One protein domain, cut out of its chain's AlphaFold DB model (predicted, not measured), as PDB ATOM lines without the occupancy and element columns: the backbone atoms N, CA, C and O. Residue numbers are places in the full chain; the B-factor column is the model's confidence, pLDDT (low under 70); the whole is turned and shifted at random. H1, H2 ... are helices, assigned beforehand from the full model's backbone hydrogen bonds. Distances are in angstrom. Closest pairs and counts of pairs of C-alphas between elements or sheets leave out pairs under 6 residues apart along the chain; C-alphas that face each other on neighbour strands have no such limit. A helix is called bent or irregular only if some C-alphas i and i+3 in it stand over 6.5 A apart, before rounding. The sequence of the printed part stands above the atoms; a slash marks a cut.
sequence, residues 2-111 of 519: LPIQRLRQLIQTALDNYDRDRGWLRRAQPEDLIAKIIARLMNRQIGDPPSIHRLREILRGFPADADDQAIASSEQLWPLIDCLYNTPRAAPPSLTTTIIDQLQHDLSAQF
ATOM      1  N   LEU A   2     112.751 177.566 143.941       83.75
ATOM      2  CA  LEU A   2     113.262 176.199 143.793       83.75
ATOM      3  C   LEU A   2     114.081 175.725 145.007       83.75
ATOM      4  O   LEU A   2     114.991 176.448 145.420       83.75
ATOM      5  N   PRO A   3     113.831 174.510 145.532       90.31
ATOM      6  CA  PRO A   3     114.703 173.888 146.525       90.31
ATOM      7  C   PRO A   3     116.099 173.593 145.963       90.31
ATOM      8  O   PRO A   3     116.236 173.103 144.837       90.31
ATOM      9  N   ILE A   4     117.138 173.820 146.768       89.56
ATOM     10  CA  ILE A   4     118.545 173.569 146.407       89.56
ATOM     11  C   ILE A   4     118.762 172.108 146.000       89.56
ATOM     12  O   ILE A   4     119.415 171.833 144.991       89.56
ATOM     13  N   GLN A   5     118.168 171.162 146.728       89.31
ATOM     14  CA  GLN A   5     118.282 169.741 146.400       89.31
ATOM     15  C   GLN A   5     117.698 169.402 145.026       89.31
ATOM     16  O   GLN A   5     118.268 168.593 144.292       89.31
ATOM     17  N   ARG A   6     116.596 170.056 144.639       91.38
ATOM     18  CA  ARG A   6     115.978 169.845 143.329       91.38
ATOM     19  C   ARG A   6     116.890 170.328 142.202       91.38
ATOM     20  O   ARG A   6     117.055 169.616 141.216       91.38
ATOM     21  N   LEU A   7     117.531 171.487 142.371       91.19
ATOM     22  CA  LEU A   7     118.533 171.994 141.425       91.19
ATOM     23  C   LEU A   7     119.733 171.050 141.320       91.19
ATOM     24  O   LEU A   7     120.154 170.705 140.216       91.19
ATOM     25  N   ARG A   8     120.245 170.579 142.463       93.56
ATOM     26  CA  ARG A   8     121.341 169.603 142.520       93.56
ATOM     27  C   ARG A   8     120.982 168.328 141.753       93.56
ATOM     28  O   ARG A   8     121.784 167.862 140.948       93.56
ATOM     29  N   GLN A   9     119.775 167.800 141.957       93.44
ATOM     30  CA  GLN A   9     119.283 166.600 141.278       93.44
ATOM     31  C   GLN A   9     119.197 166.786 139.757       93.44
ATOM     32  O   GLN A   9     119.601 165.891 139.014       93.44
ATOM     33  N   LEU A  10     118.711 167.938 139.286       93.81
ATOM     34  CA  LEU A  10     118.632 168.248 137.855       93.81
ATOM     35  C   LEU A  10     120.017 168.301 137.207       93.81
ATOM     36  O   LEU A  10     120.253 167.633 136.200       93.81
ATOM     37  N   ILE A  11     120.952 169.031 137.822       93.81
ATOM     38  CA  ILE A  11     122.325 169.142 137.316       93.81
ATOM     39  C   ILE A  11     123.008 167.768 137.326       93.81
ATOM     40  O   ILE A  11     123.640 167.394 136.339       93.81
ATOM     41  N   GLN A  12     122.857 166.995 138.407       94.06
ATOM     42  CA  GLN A  12     123.417 165.647 138.510       94.06
ATOM     43  C   GLN A  12     122.864 164.727 137.416       94.06
ATOM     44  O   GLN A  12     123.639 164.071 136.728       94.06
ATOM     45  N   THR A  13     121.547 164.735 137.193       94.00
ATOM     46  CA  THR A  13     120.897 163.910 136.161       94.00
ATOM     47  C   THR A  13     121.400 164.268 134.760       94.00
ATOM     48  O   THR A  13     121.720 163.380 133.968       94.00
ATOM     49  N   ALA A  14     121.533 165.563 134.456       92.00
ATOM     50  CA  ALA A  14     122.074 166.027 133.182       92.00
ATOM     51  C   ALA A  14     123.539 165.591 132.981       92.00
ATOM     52  O   ALA A  14     123.905 165.126 131.899       92.00
ATOM     53  N   LEU A  15     124.369 165.685 134.026       91.81
ATOM     54  CA  LEU A  15     125.764 165.239 133.992       91.81
ATOM     55  C   LEU A  15     125.891 163.714 133.863       91.81
ATOM     56  O   LEU A  15     126.756 163.246 133.123       91.81
ATOM     57  N   ASP A  16     125.024 162.942 134.517       91.50
ATOM     58  CA  ASP A  16     125.003 161.479 134.417       91.50
ATOM     59  C   ASP A  16     124.590 161.015 133.013       91.50
ATOM     60  O   ASP A  16     125.179 160.074 132.472       91.50
ATOM     61  N   ASN A  17     123.620 161.695 132.390       87.56
ATOM     62  CA  ASN A  17     123.229 161.450 130.999       87.56
ATOM     63  C   ASN A  17     124.372 161.794 130.032       87.56
ATOM     64  O   ASN A  17     124.721 160.978 129.178       87.56
ATOM     65  N   TYR A  18     125.022 162.947 130.221       88.12
ATOM     66  CA  TYR A  18     126.208 163.314 129.445       88.12
ATOM     67  C   TYR A  18     127.317 162.261 129.571       88.12
ATOM     68  O   TYR A  18     127.892 161.834 128.569       88.12
ATOM     69  N   ASP A  19     127.605 161.810 130.793       86.75
ATOM     70  CA  ASP A  19     128.636 160.808 131.066       86.75
ATOM     71  C   ASP A  19     128.305 159.450 130.428       86.75
ATOM     72  O   ASP A  19     129.202 158.782 129.901       86.75
ATOM     73  N   ARG A  20     127.026 159.056 130.435       85.94
ATOM     74  CA  ARG A  20     126.532 157.834 129.789       85.94
ATOM     75  C   ARG A  20     126.729 157.883 128.273       85.94
ATOM     76  O   ARG A  20     127.312 156.958 127.710       85.94
ATOM     77  N   ASP A  21     126.322 158.975 127.633       81.62
ATOM     78  CA  ASP A  21     126.335 159.124 126.170       81.62
ATOM     79  C   ASP A  21     127.733 159.410 125.605       81.62
ATOM     80  O   ASP A  21     128.051 159.120 124.440       81.62
ATOM     81  N   ARG A  22     128.614 159.968 126.440       79.62
ATOM     82  CA  ARG A  22     130.025 160.164 126.112       79.62
ATOM     83  C   ARG A  22     130.819 158.854 126.156       79.62
ATOM     84  O   ARG A  22     131.764 158.698 125.378       79.62
ATOM     85  N   GLY A  23     130.430 157.910 127.016       75.69
ATOM     86  CA  GLY A  23     130.992 156.560 127.068       75.69
ATOM     87  C   GLY A  23     132.501 156.516 127.360       75.69
ATOM     88  O   GLY A  23     133.014 157.225 128.228       75.69
ATOM     89  N   TRP A  24     133.234 155.660 126.636       66.69
ATOM     90  CA  TRP A  24     134.667 155.385 126.858       66.69
ATOM     91  C   TRP A  24     135.584 156.607 126.662       66.69
ATOM     92  O   TRP A  24     136.594 156.732 127.355       66.69
ATOM     93  N   LEU A  25     135.190 157.566 125.810       65.12
ATOM     94  CA  LEU A  25     135.945 158.800 125.534       65.12
ATOM     95  C   LEU A  25     136.156 159.694 126.771       65.12
ATOM     96  O   LEU A  25     136.941 160.637 126.714       65.12
ATOM     97  N   ARG A  26     135.469 159.415 127.887       66.00
ATOM     98  CA  ARG A  26     135.661 160.084 129.182       66.00
ATOM     99  C   ARG A  26     136.966 159.692 129.882       66.00
ATOM    100  O   ARG A  26     137.558 160.519 130.564       66.00
ATOM    101  N   ARG A  27     137.367 158.420 129.789       61.78
ATOM    102  CA  ARG A  27     138.501 157.861 130.558       61.78
ATOM    103  C   ARG A  27     139.822 157.926 129.803       61.78
ATOM    104  O   ARG A  27     140.872 157.641 130.369       61.78
ATOM    105  N   ALA A  28     139.743 158.256 128.524       61.53
ATOM    106  CA  ALA A  28     140.889 158.348 127.660       61.53
ATOM    107  C   ALA A  28     141.702 159.596 128.015       61.53
ATOM    108  O   ALA A  28     141.173 160.710 128.041       61.53
ATOM    109  N   GLN A  29     142.986 159.397 128.307       63.44
ATOM    110  CA  GLN A  29     143.892 160.508 128.563       63.44
ATOM    111  C   GLN A  29     143.983 161.391 127.308       63.44
ATOM    112  O   GLN A  29     143.953 160.859 126.194       63.44
ATOM    113  N   PRO A  30     144.157 162.718 127.440       64.81
ATOM    114  CA  PRO A  30     144.372 163.617 126.305       64.81
ATOM    115  C   PRO A  30     145.572 163.239 125.433       64.81
ATOM    116  O   PRO A  30     145.742 163.805 124.361       64.81
ATOM    117  N   GLU A  31     146.419 162.318 125.883       73.50
ATOM    118  CA  GLU A  31     147.592 161.810 125.175       73.50
ATOM    119  C   GLU A  31     147.325 160.495 124.424       73.50
ATOM    120  O   GLU A  31     148.095 160.140 123.535       73.50
ATOM    121  N   ASP A  32     146.206 159.815 124.701       79.38
ATOM    122  CA  ASP A  32     145.837 158.549 124.067       79.38
ATOM    123  C   ASP A  32     145.508 158.764 122.578       79.38
ATOM    124  O   ASP A  32     144.515 159.394 122.195       79.38
ATOM    125  N   LEU A  33     146.386 158.245 121.717       73.56
ATOM    126  CA  LEU A  33     146.298 158.394 120.269       73.56
ATOM    127  C   LEU A  33     145.038 157.721 119.698       73.56
ATOM    128  O   LEU A  33     144.425 158.256 118.774       73.56
ATOM    129  N   ILE A  34     144.622 156.585 120.268       72.81
ATOM    130  CA  ILE A  34     143.420 155.849 119.850       72.81
ATOM    131  C   ILE A  34     142.187 156.669 120.214       72.81
ATOM    132  O   ILE A  34     141.280 156.832 119.398       72.81
ATOM    133  N   ALA A  35     142.189 157.278 121.397       73.81
ATOM    134  CA  ALA A  35     141.125 158.181 121.802       73.81
ATOM    135  C   ALA A  35     141.033 159.429 120.926       73.81
ATOM    136  O   ALA A  35     139.928 159.828 120.574       73.81
ATOM    137  N   LYS A  36     142.166 160.017 120.516       74.81
ATOM    138  CA  LYS A  36     142.191 161.140 119.560       74.81
ATOM    139  C   LYS A  36     141.585 160.751 118.227       74.81
ATOM    140  O   LYS A  36     140.797 161.518 117.685       74.81
ATOM    141  N   ILE A  37     141.931 159.574 117.714       73.19
ATOM    142  CA  ILE A  37     141.420 159.071 116.437       73.19
ATOM    143  C   ILE A  37     139.912 158.815 116.532       73.19
ATOM    144  O   ILE A  37     139.165 159.325 115.702       73.19
ATOM    145  N   ILE A  38     139.446 158.113 117.570       71.19
ATOM    146  CA  ILE A  38     138.018 157.834 117.788       71.19
ATOM    147  C   ILE A  38     137.234 159.133 118.018       71.19
ATOM    148  O   ILE A  38     136.177 159.322 117.421       71.19
ATOM    149  N   ALA A  39     137.760 160.064 118.817       70.75
ATOM    150  CA  ALA A  39     137.149 161.369 119.045       70.75
ATOM    151  C   ALA A  39     137.001 162.147 117.728       70.75
ATOM    152  O   ALA A  39     135.916 162.641 117.430       70.75
ATOM    153  N   ARG A  40     138.039 162.172 116.878       70.56
ATOM    154  CA  ARG A  40     137.994 162.828 115.560       70.56
ATOM    155  C   ARG A  40     137.008 162.154 114.602       70.56
ATOM    156  O   ARG A  40     136.269 162.857 113.923       70.56
ATOM    157  N   LEU A  41     136.959 160.819 114.586       69.62
ATOM    158  CA  LEU A  41     136.016 160.035 113.774       69.62
ATOM    159  C   LEU A  41     134.558 160.254 114.197       69.62
ATOM    160  O   LEU A  41     133.667 160.257 113.355       69.62
ATOM    161  N   MET A  42     134.314 160.469 115.490       67.62
ATOM    162  CA  MET A  42     132.986 160.751 116.041       67.62
ATOM    163  C   MET A  42     132.645 162.250 116.073       67.62
ATOM    164  O   MET A  42     131.582 162.609 116.577       67.62
ATOM    165  N   ASN A  43     133.539 163.121 115.588       67.12
ATOM    166  CA  ASN A  43     133.448 164.581 115.708       67.12
ATOM    167  C   ASN A  43     133.228 165.071 117.162       67.12
ATOM    168  O   ASN A  43     132.428 165.963 117.432       67.12
ATOM    169  N   ARG A  44     133.921 164.449 118.124       69.44
ATOM    170  CA  ARG A  44     133.877 164.743 119.567       69.44
ATOM    171  C   ARG A  44     135.232 165.292 120.038       69.44
ATOM    172  O   ARG A  44     136.273 164.934 119.500       69.44
ATOM    173  N   GLN A  45     135.236 166.144 121.063       70.12
ATOM    174  CA  GLN A  45     136.466 166.587 121.740       70.12
ATOM    175  C   GLN A  45     136.838 165.636 122.894       70.12
ATOM    176  O   GLN A  45     135.965 164.984 123.475       70.12
ATOM    177  N   ILE A  46     138.129 165.557 123.238       69.50
ATOM    178  CA  ILE A  46     138.614 164.882 124.456       69.50
ATOM    179  C   ILE A  46     138.580 165.890 125.613       69.50
ATOM    180  O   ILE A  46     139.022 167.021 125.440       69.50
ATOM    181  N   GLY A  47     138.071 165.482 126.781       74.19
ATOM    182  CA  GLY A  47     137.902 166.358 127.950       74.19
ATOM    183  C   GLY A  47     136.570 167.117 127.976       74.19
ATOM    184  O   GLY A  47     135.884 167.248 126.962       74.19
ATOM    185  N   ASP A  48     136.109 167.523 129.155       81.75
ATOM    186  CA  ASP A  48     134.822 168.214 129.294       81.75
ATOM    187  C   ASP A  48     134.843 169.570 128.566       81.75
ATOM    188  O   ASP A  48     135.755 170.367 128.788       81.75
ATOM    189  N   PRO A  49     133.853 169.846 127.696       85.88
ATOM    190  CA  PRO A  49     133.641 171.184 127.170       85.88
ATOM    191  C   PRO A  49     133.491 172.187 128.323       85.88
ATOM    192  O   PRO A  49     132.978 171.805 129.383       85.88
ATOM    193  N   PRO A  50     133.834 173.471 128.115       87.81
ATOM    194  CA  PRO A  50     133.760 174.493 129.160       87.81
ATOM    195  C   PRO A  50     132.419 174.524 129.907       87.81
ATOM    196  O   PRO A  50     132.403 174.598 131.132       87.81
ATOM    197  N   SER A  51     131.293 174.369 129.199       88.69
ATOM    198  CA  SER A  51     129.949 174.347 129.795       88.69
ATOM    199  C   SER A  51     129.740 173.170 130.754       88.69
ATOM    200  O   SER A  51     129.170 173.339 131.827       88.69
ATOM    201  N   ILE A  52     130.231 171.974 130.407       90.44
ATOM    202  CA  ILE A  52     130.113 170.780 131.261       90.44
ATOM    203  C   ILE A  52     131.013 170.910 132.488       90.44
ATOM    204  O   ILE A  52     130.584 170.596 133.598       90.44
ATOM    205  N   HIS A  53     132.237 171.418 132.310       90.25
ATOM    206  CA  HIS A  53     133.127 171.711 133.433       90.25
ATOM    207  C   HIS A  53     132.466 172.687 134.414       90.25
ATOM    208  O   HIS A  53     132.407 172.417 135.613       90.25
ATOM    209  N   ARG A  54     131.882 173.770 133.889       92.81
ATOM    210  CA  ARG A  54     131.172 174.782 134.675       92.81
ATOM    211  C   ARG A  54     129.977 174.200 135.433       92.81
ATOM    212  O   ARG A  54     129.828 174.476 136.617       92.81
ATOM    213  N   LEU A  55     129.173 173.333 134.810       93.50
ATOM    214  CA  LEU A  55     128.083 172.631 135.504       93.50
ATOM    215  C   LEU A  55     128.582 171.770 136.672       93.50
ATOM    216  O   LEU A  55     127.946 171.746 137.726       93.50
ATOM    217  N   ARG A  56     129.726 171.088 136.524       93.75
ATOM    218  CA  ARG A  56     130.327 170.323 137.631       93.75
ATOM    219  C   ARG A  56     130.788 171.229 138.770       93.75
ATOM    220  O   ARG A  56     130.638 170.850 139.929       93.75
ATOM    221  N   GLU A  57     131.342 172.400 138.471       94.12
ATOM    222  CA  GLU A  57     131.718 173.387 139.493       94.12
ATOM    223  C   GLU A  57     130.496 173.928 140.234       94.12
ATOM    224  O   GLU A  57     130.487 173.943 141.465       94.12
ATOM    225  N   ILE A  58     129.436 174.274 139.502       93.88
ATOM    226  CA  ILE A  58     128.159 174.715 140.076       93.88
ATOM    227  C   ILE A  58     127.590 173.635 141.003       93.88
ATOM    228  O   ILE A  58     127.225 173.922 142.141       93.88
ATOM    229  N   LEU A  59     127.582 172.371 140.561       93.62
ATOM    230  CA  LEU A  59     127.121 171.245 141.375       93.62
ATOM    231  C   LEU A  59     127.919 171.096 142.683       93.62
ATOM    232  O   LEU A  59     127.333 170.809 143.726       93.62
ATOM    233  N   ARG A  60     129.246 171.285 142.639       92.75
ATOM    234  CA  ARG A  60     130.112 171.246 143.833       92.75
ATOM    235  C   ARG A  60     129.849 172.411 144.786       92.75
ATOM    236  O   ARG A  60     130.034 172.238 145.985       92.75
ATOM    237  N   GLY A  61     129.436 173.564 144.262       90.12
ATOM    238  CA  GLY A  61     129.077 174.740 145.054       90.12
ATOM    239  C   GLY A  61     127.766 174.589 145.831       90.12
ATOM    240  O   GLY A  61     127.574 175.280 146.829       90.12
ATOM    241  N   PHE A  62     126.877 173.676 145.423       89.81
ATOM    242  CA  PHE A  62     125.656 173.392 146.174       89.81
ATOM    243  C   PHE A  62     125.941 172.501 147.397       89.81
ATOM    244  O   PHE A  62     126.536 171.429 147.232       89.81
ATOM    245  N   PRO A  63     125.476 172.876 148.607       87.06
ATOM    246  CA  PRO A  63     125.651 172.057 149.803       87.06
ATOM    247  C   PRO A  63     124.995 170.683 149.627       87.06
ATOM    248  O   PRO A  63     123.850 170.583 149.187       87.06
ATOM    249  N   ALA A  64     125.741 169.617 149.935       81.88
ATOM    250  CA  ALA A  64     125.244 168.243 149.838       81.88
ATOM    251  C   ALA A  64     124.185 167.939 150.909       81.88
ATOM    252  O   ALA A  64     123.228 167.227 150.620       81.88
ATOM    253  N   ASP A  65     124.327 168.559 152.082       82.75
ATOM    254  CA  ASP A  65     123.465 168.369 153.254       82.75
ATOM    255  C   ASP A  65     122.478 169.537 153.427       82.75
ATOM    256  O   ASP A  65     122.078 169.879 154.539       82.75
ATOM    257  N   ALA A  66     122.138 170.222 152.328       78.19
ATOM    258  CA  ALA A  66     121.139 171.282 152.360       78.19
ATOM    259  C   ALA A  66     119.799 170.699 152.820       78.19
ATOM    260  O   ALA A  66     119.382 169.668 152.290       78.19
ATOM    261  N   ASP A  67     119.125 171.377 153.752       80.62
ATOM    262  CA  ASP A  67     117.745 171.069 154.132       80.62
ATOM    263  C   ASP A  67     116.877 170.949 152.864       80.62
ATOM    264  O   ASP A  67     116.973 171.788 151.962       80.62
ATOM    265  N   ASP A  68     116.045 169.907 152.783       76.88
ATOM    266  CA  ASP A  68     115.100 169.657 151.688       76.88
ATOM    267  C   ASP A  68     114.220 170.891 151.396       76.88
ATOM    268  O   ASP A  68     113.755 171.077 150.268       76.88
ATOM    269  N   GLN A  69     114.015 171.763 152.392       80.75
ATOM    270  CA  GLN A  69     113.244 173.003 152.268       80.75
ATOM    271  C   GLN A  69     114.078 174.252 151.938       80.75
ATOM    272  O   GLN A  69     113.505 175.316 151.691       80.75
ATOM    273  N   ALA A  70     115.411 174.163 151.904       87.19
ATOM    274  CA  ALA A  70     116.269 175.312 151.634       87.19
ATOM    275  C   ALA A  70     116.080 175.814 150.195       87.19
ATOM    276  O   ALA A  70     116.390 175.132 149.212       87.19
ATOM    277  N   ILE A  71     115.569 177.037 150.074       87.44
ATOM    278  CA  ILE A  71     115.311 177.706 148.800       87.44
ATOM    279  C   ILE A  71     116.606 178.322 148.265       87.44
ATOM    280  O   ILE A  71     117.316 179.011 148.995       87.44
ATOM    281  N   ALA A  72     116.887 178.117 146.977       86.94
ATOM    282  CA  ALA A  72     118.049 178.716 146.335       86.94
ATOM    283  C   ALA A  72     117.908 180.245 146.218       86.94
ATOM    284  O   ALA A  72     116.904 180.742 145.703       86.94
ATOM    285  N   SER A  73     118.929 180.985 146.659       87.56
ATOM    286  CA  SER A  73     119.012 182.439 146.471       87.56
ATOM    287  C   SER A  73     119.296 182.806 145.008       87.56
ATOM    288  O   SER A  73     119.722 181.966 144.212       87.56
ATOM    289  N   SER A  74     119.115 184.077 144.631       87.12
ATOM    290  CA  SER A  74     119.491 184.547 143.289       87.12
ATOM    291  C   SER A  74     120.989 184.378 143.009       87.12
ATOM    292  O   SER A  74     121.361 184.023 141.893       87.12
ATOM    293  N   GLU A  75     121.845 184.541 144.019       89.12
ATOM    294  CA  GLU A  75     123.292 184.299 143.922       89.12
ATOM    295  C   GLU A  75     123.623 182.830 143.647       89.12
ATOM    296  O   GLU A  75     124.559 182.534 142.910       89.12
ATOM    297  N   GLN A  76     122.841 181.902 144.202       90.06
ATOM    298  CA  GLN A  76     123.003 180.467 143.967       90.06
ATOM    299  C   GLN A  76     122.415 180.029 142.617       90.06
ATOM    300  O   GLN A  76     122.928 179.107 141.984       90.06
ATOM    301  N   LEU A  77     121.350 180.691 142.158       89.88
ATOM    302  CA  LEU A  77     120.717 180.436 140.862       89.88
ATOM    303  C   LEU A  77     121.520 181.009 139.690       89.88
ATOM    304  O   LEU A  77     121.563 180.395 138.621       89.88
ATOM    305  N   TRP A  78     122.159 182.168 139.871       93.06
ATOM    306  CA  TRP A  78     122.821 182.897 138.791       93.06
ATOM    307  C   TRP A  78     123.887 182.081 138.043       93.06
ATOM    308  O   TRP A  78     123.803 182.037 136.818       93.06
ATOM    309  N   PRO A  79     124.836 181.377 138.696       93.69
ATOM    310  CA  PRO A  79     125.833 180.578 137.987       93.69
ATOM    311  C   PRO A  79     125.216 179.551 137.031       93.69
ATOM    312  O   PRO A  79     125.735 179.342 135.933       93.69
ATOM    313  N   LEU A  80     124.095 178.937 137.429       93.75
ATOM    314  CA  LEU A  80     123.360 177.985 136.602       93.75
ATOM    315  C   LEU A  80     122.664 178.683 135.432       93.75
ATOM    316  O   LEU A  80     122.810 178.240 134.297       93.75
ATOM    317  N   ILE A  81     121.953 179.783 135.692       92.69
ATOM    318  CA  ILE A  81     121.267 180.559 134.650       92.69
ATOM    319  C   ILE A  81     122.277 181.090 133.625       92.69
ATOM    320  O   ILE A  81     122.099 180.882 132.429       92.69
ATOM    321  N   ASP A  82     123.385 181.681 134.068       93.50
ATOM    322  CA  ASP A  82     124.443 182.173 133.184       93.50
ATOM    323  C   ASP A  82     125.042 181.046 132.330       93.50
ATOM    324  O   ASP A  82     125.220 181.190 131.120       93.50
ATOM    325  N   CYS A  83     125.287 179.878 132.934       92.25
ATOM    326  CA  CYS A  83     125.786 178.712 132.212       92.25
ATOM    327  C   CYS A  83     124.812 178.225 131.127       92.25
ATOM    328  O   CYS A  83     125.261 177.802 130.062       92.25
ATOM    329  N   LEU A  84     123.505 178.259 131.379       91.12
ATOM    330  CA  LEU A  84     122.500 177.724 130.458       91.12
ATOM    331  C   LEU A  84     122.114 178.716 129.354       91.12
ATOM    332  O   LEU A  84     121.935 178.309 128.208       91.12
ATOM    333  N   TYR A  85     122.024 180.005 129.679       88.88
ATOM    334  CA  TYR A  85     121.479 181.019 128.778       88.88
ATOM    335  C   TYR A  85     122.554 181.845 128.056       88.88
ATOM    336  O   TYR A  85     122.360 182.215 126.899       88.88
ATOM    337  N   ASN A  86     123.699 182.126 128.686       87.06
ATOM    338  CA  ASN A  86     124.714 183.015 128.103       87.06
ATOM    339  C   ASN A  86     125.884 182.269 127.448       87.06
ATOM    340  O   ASN A  86     126.692 182.878 126.744       87.06
ATOM    341  N   THR A  87     125.997 180.953 127.644       84.69
ATOM    342  CA  THR A  87     127.092 180.184 127.046       84.69
ATOM    343  C   THR A  87     126.866 179.998 125.539       84.69
ATOM    344  O   THR A  87     125.828 179.458 125.148       84.69
ATOM    345  N   PRO A  88     127.832 180.371 124.673       78.75
ATOM    346  CA  PRO A  88     127.727 180.141 123.237       78.75
ATOM    347  C   PRO A  88     127.492 178.660 122.941       78.75
ATOM    348  O   PRO A  88     128.276 177.798 123.349       78.75
ATOM    349  N   ARG A  89     126.412 178.352 122.220       77.69
ATOM    350  CA  ARG A  89     126.119 176.975 121.817       77.69
ATOM    351  C   ARG A  89     127.051 176.570 120.678       77.69
ATOM    352  O   ARG A  89     127.200 177.293 119.694       77.69
ATOM    353  N   ALA A  90     127.667 175.397 120.801       72.00
ATOM    354  CA  ALA A  90     128.348 174.774 119.672       72.00
ATOM    355  C   ALA A  90     127.327 174.462 118.563       72.00
ATOM    356  O   ALA A  90     126.155 174.201 118.856       72.00
ATOM    357  N   ALA A  91     127.776 174.466 117.302       69.81
ATOM    358  CA  ALA A  91     126.927 174.144 116.158       69.81
ATOM    359  C   ALA A  91     126.203 172.796 116.381       69.81
ATOM    360  O   ALA A  91     126.863 171.800 116.704       69.81
ATOM    361  N   PRO A  92     124.865 172.739 116.248       67.56
ATOM    362  CA  PRO A  92     124.128 171.484 116.342       67.56
ATOM    363  C   PRO A  92     124.587 170.484 115.264       67.56
ATOM    364  O   PRO A  92     124.891 170.916 114.149       67.56
ATOM    365  N   PRO A  93     124.604 169.160 115.540       62.94
ATOM    366  CA  PRO A  93     124.178 168.478 116.764       62.94
ATOM    367  C   PRO A  93     125.380 168.061 117.635       62.94
ATOM    368  O   PRO A  93     126.012 167.032 117.393       62.94
ATOM    369  N   SER A  94     125.702 168.838 118.674       84.00
ATOM    370  CA  SER A  94     126.700 168.435 119.674       84.00
ATOM    371  C   SER A  94     126.010 167.848 120.909       84.00
ATOM    372  O   SER A  94     124.998 168.386 121.359       84.00
ATOM    373  N   LEU A  95     126.572 166.777 121.489       82.44
ATOM    374  CA  LEU A  95     126.064 166.172 122.734       82.44
ATOM    375  C   LEU A  95     125.952 167.214 123.860       82.44
ATOM    376  O   LEU A  95     125.009 167.199 124.642       82.44
ATOM    377  N   THR A  96     126.904 168.147 123.919       84.88
ATOM    378  CA  THR A  96     126.898 169.262 124.869       84.88
ATOM    379  C   THR A  96     125.683 170.154 124.679       84.88
ATOM    380  O   THR A  96     125.013 170.459 125.656       84.88
ATOM    381  N   THR A  97     125.374 170.532 123.436       85.25
ATOM    382  CA  THR A  97     124.194 171.342 123.119       85.25
ATOM    383  C   THR A  97     122.925 170.606 123.545       85.25
ATOM    384  O   THR A  97     122.119 171.178 124.262       85.25
ATOM    385  N   THR A  98     122.784 169.315 123.227       87.62
ATOM    386  CA  THR A  98     121.609 168.521 123.632       87.62
ATOM    387  C   THR A  98     121.421 168.472 125.152       87.62
ATOM    388  O   THR A  98     120.305 168.646 125.632       87.62
ATOM    389  N   ILE A  99     122.496 168.264 125.920       89.00
ATOM    390  CA  ILE A  99     122.417 168.202 127.387       89.00
ATOM    391  C   ILE A  99     122.112 169.571 128.001       89.00
ATOM    392  O   ILE A  99     121.314 169.648 128.933       89.00
ATOM    393  N   ILE A 100     122.720 170.645 127.490       90.19
ATOM    394  CA  ILE A 100     122.443 172.010 127.956       90.19
ATOM    395  C   ILE A 100     120.995 172.397 127.647       90.19
ATOM    396  O   ILE A 100     120.318 172.922 128.527       90.19
ATOM    397  N   ASP A 101     120.501 172.079 126.451       89.19
ATOM    398  CA  ASP A 101     119.132 172.383 126.028       89.19
ATOM    399  C   ASP A 101     118.108 171.620 126.874       89.19
ATOM    400  O   ASP A 101     117.130 172.209 127.336       89.19
ATOM    401  N   GLN A 102     118.363 170.334 127.144       90.44
ATOM    402  CA  GLN A 102     117.517 169.534 128.026       90.44
ATOM    403  C   GLN A 102     117.532 170.076 129.458       90.44
ATOM    404  O   GLN A 102     116.473 170.242 130.053       90.44
ATOM    405  N   LEU A 103     118.705 170.410 130.007       93.00
ATOM    406  CA  LEU A 103     118.802 170.962 131.359       93.00
ATOM    407  C   LEU A 103     118.130 172.338 131.462       93.00
ATOM    408  O   LEU A 103     117.473 172.616 132.461       93.00
ATOM    409  N   GLN A 104     118.255 173.188 130.439       91.81
ATOM    410  CA  GLN A 104     117.535 174.458 130.370       91.81
ATOM    411  C   GLN A 104     116.022 174.231 130.339       91.81
ATOM    412  O   GLN A 104     115.297 174.910 131.068       91.81
ATOM    413  N   HIS A 105     115.543 173.271 129.546       91.44
ATOM    414  CA  HIS A 105     114.130 172.908 129.494       91.44
ATOM    415  C   HIS A 105     113.624 172.395 130.851       91.44
ATOM    416  O   HIS A 105     112.639 172.915 131.378       91.44
ATOM    417  N   ASP A 106     114.340 171.449 131.462       92.19
ATOM    418  CA  ASP A 106     113.975 170.849 132.747       92.19
ATOM    419  C   ASP A 106     113.990 171.877 133.883       92.19
ATOM    420  O   ASP A 106     113.103 171.867 134.742       92.19
ATOM    421  N   LEU A 107     114.975 172.783 133.880       90.38
ATOM    422  CA  LEU A 107     115.064 173.892 134.825       90.38
ATOM    423  C   LEU A 107     113.894 174.865 134.644       90.38
ATOM    424  O   LEU A 107     113.267 175.250 135.628       90.38
ATOM    425  N   SER A 108     113.578 175.238 133.402       89.25
ATOM    426  CA  SER A 108     112.466 176.146 133.091       89.25
ATOM    427  C   SER A 108     111.128 175.560 133.539       89.25
ATOM    428  O   SER A 108     110.312 176.273 134.113       89.25
ATOM    429  N   ALA A 109     110.949 174.244 133.398       90.50
ATOM    430  CA  ALA A 109     109.774 173.523 133.885       90.50
ATOM    431  C   ALA A 109     109.637 173.511 135.420       90.50
ATOM    432  O   ALA A 109     108.565 173.190 135.934       90.50
ATOM    433  N   GLN A 110     110.693 173.840 136.172       90.69
ATOM    434  CA  GLN A 110     110.599 174.000 137.627       90.69
ATOM    435  C   GLN A 110     110.158 175.405 138.060       90.69
ATOM    436  O   GLN A 110     109.809 175.606 139.226       90.69
ATOM    437  N   PHE A 111     110.210 176.390 137.163       89.12
ATOM    438  CA  PHE A 111     109.739 177.737 137.444       89.12
ATOM    439  C   PHE A 111     108.267 177.888 137.041       89.12
ATOM    440  O   PHE A 111     107.807 177.247 136.097       89.12
TER     441      PHE A 111
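AT A GLANCE: This is residues 2 to 111 of the 519 residues of an uncharacterized protein of Gammaproteobacteria bacterium RIFCSPHIGHO2_02_FULL_42_13 (UniProt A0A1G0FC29). Four helices, H1, H3, H4 and H5, make an up-and-down bundle, each running against the one before it; two shallow-tilted pairs, H1 with H5 and H3 with H4, are packed crosswise on each other. The short helix H2 lies beyond one end of this bundle, and the loop of residues 62 to 73 goes round the opposite end. The printed part has 110 residues, with five named helices in the order H1 to H5 and no named strand: an all-helix domain. It is only just compact, close to loose, with a radius of gyration of the C-alphas of 15.3 A, and elongated, spanning 48 by 28 by 19 A.

IN THESE COORDINATES: H1, residues 4 to 26, is the longest helix at 27.8 A and begins with C-alpha 4 at (118.545, 173.569, 146.407). It is irregular, with C-alphas 21 and 24 lying 9.2 A apart, and has a kink of 56 degrees near residue 20. H2, residues 33 to 41, measures 12.3 A from C-alpha 33 at (146.298, 158.394, 120.269). H3, residues 50 to 61, measures 16.6 A. H4, residues 74 to 85, measures 15.1 A and is irregular, but only just: C-alphas 76 and 79 are 6.6 A apart. H5, residues 95 to 108, measures 19.8 A and ends with C-alpha 108 at (112.466, 176.146, 133.091).

HOW THE PARTS SIT: H1 touches H5 at a shallow tilt of 14 degrees, opposite ways; their closest C-alphas, of Ala 14 and Leu 103, are 6.2 A apart. With residues 8 to 15 alone H1 touches H3 at a steep tilt of 41 degrees, opposite ways, closest at the C-alphas of Arg 8 and Leu 59, 6.1 A. H3 and H4 form a helical hairpin at a shallow tilt of 18 degrees; the closest C-alphas are those of Ser 51 and Cys 83, 6.5 A, and H4 touches H3 with residues 79 to 83 alone. H4 and H5 form another at a steep tilt of 43 degrees, where residues 84 to 85 of H4 alone touch residues 100 to 104 of H5; the C-alphas of Leu 84 and Gln 104 come closest, at 5.9 A. H1 and H4 are near each other, with 6 pairs of C-alphas within 10 A. H2 is close to H1 but not clearly touching, with the C-alphas of Leu 25 and Ala 35 closest at 6.4 A, and is apart from H3, H4 and H5. In H2, H3 and H5 every O i to N i+4 pair is within hydrogen-bond range; in H1 16 of 19 are, in H4 6 of 8.

THE WHOLE: The C-alphas farthest apart, of Leu 33 and Gln 69, are 48.3 A apart. The printed part has no cut, and the link from H3 to H4, 12 residues, is long. Mean pLDDT of the printed part is 83.7; residues 24 to 30, 41 to 44, 46 and 91 to 93 are under 70.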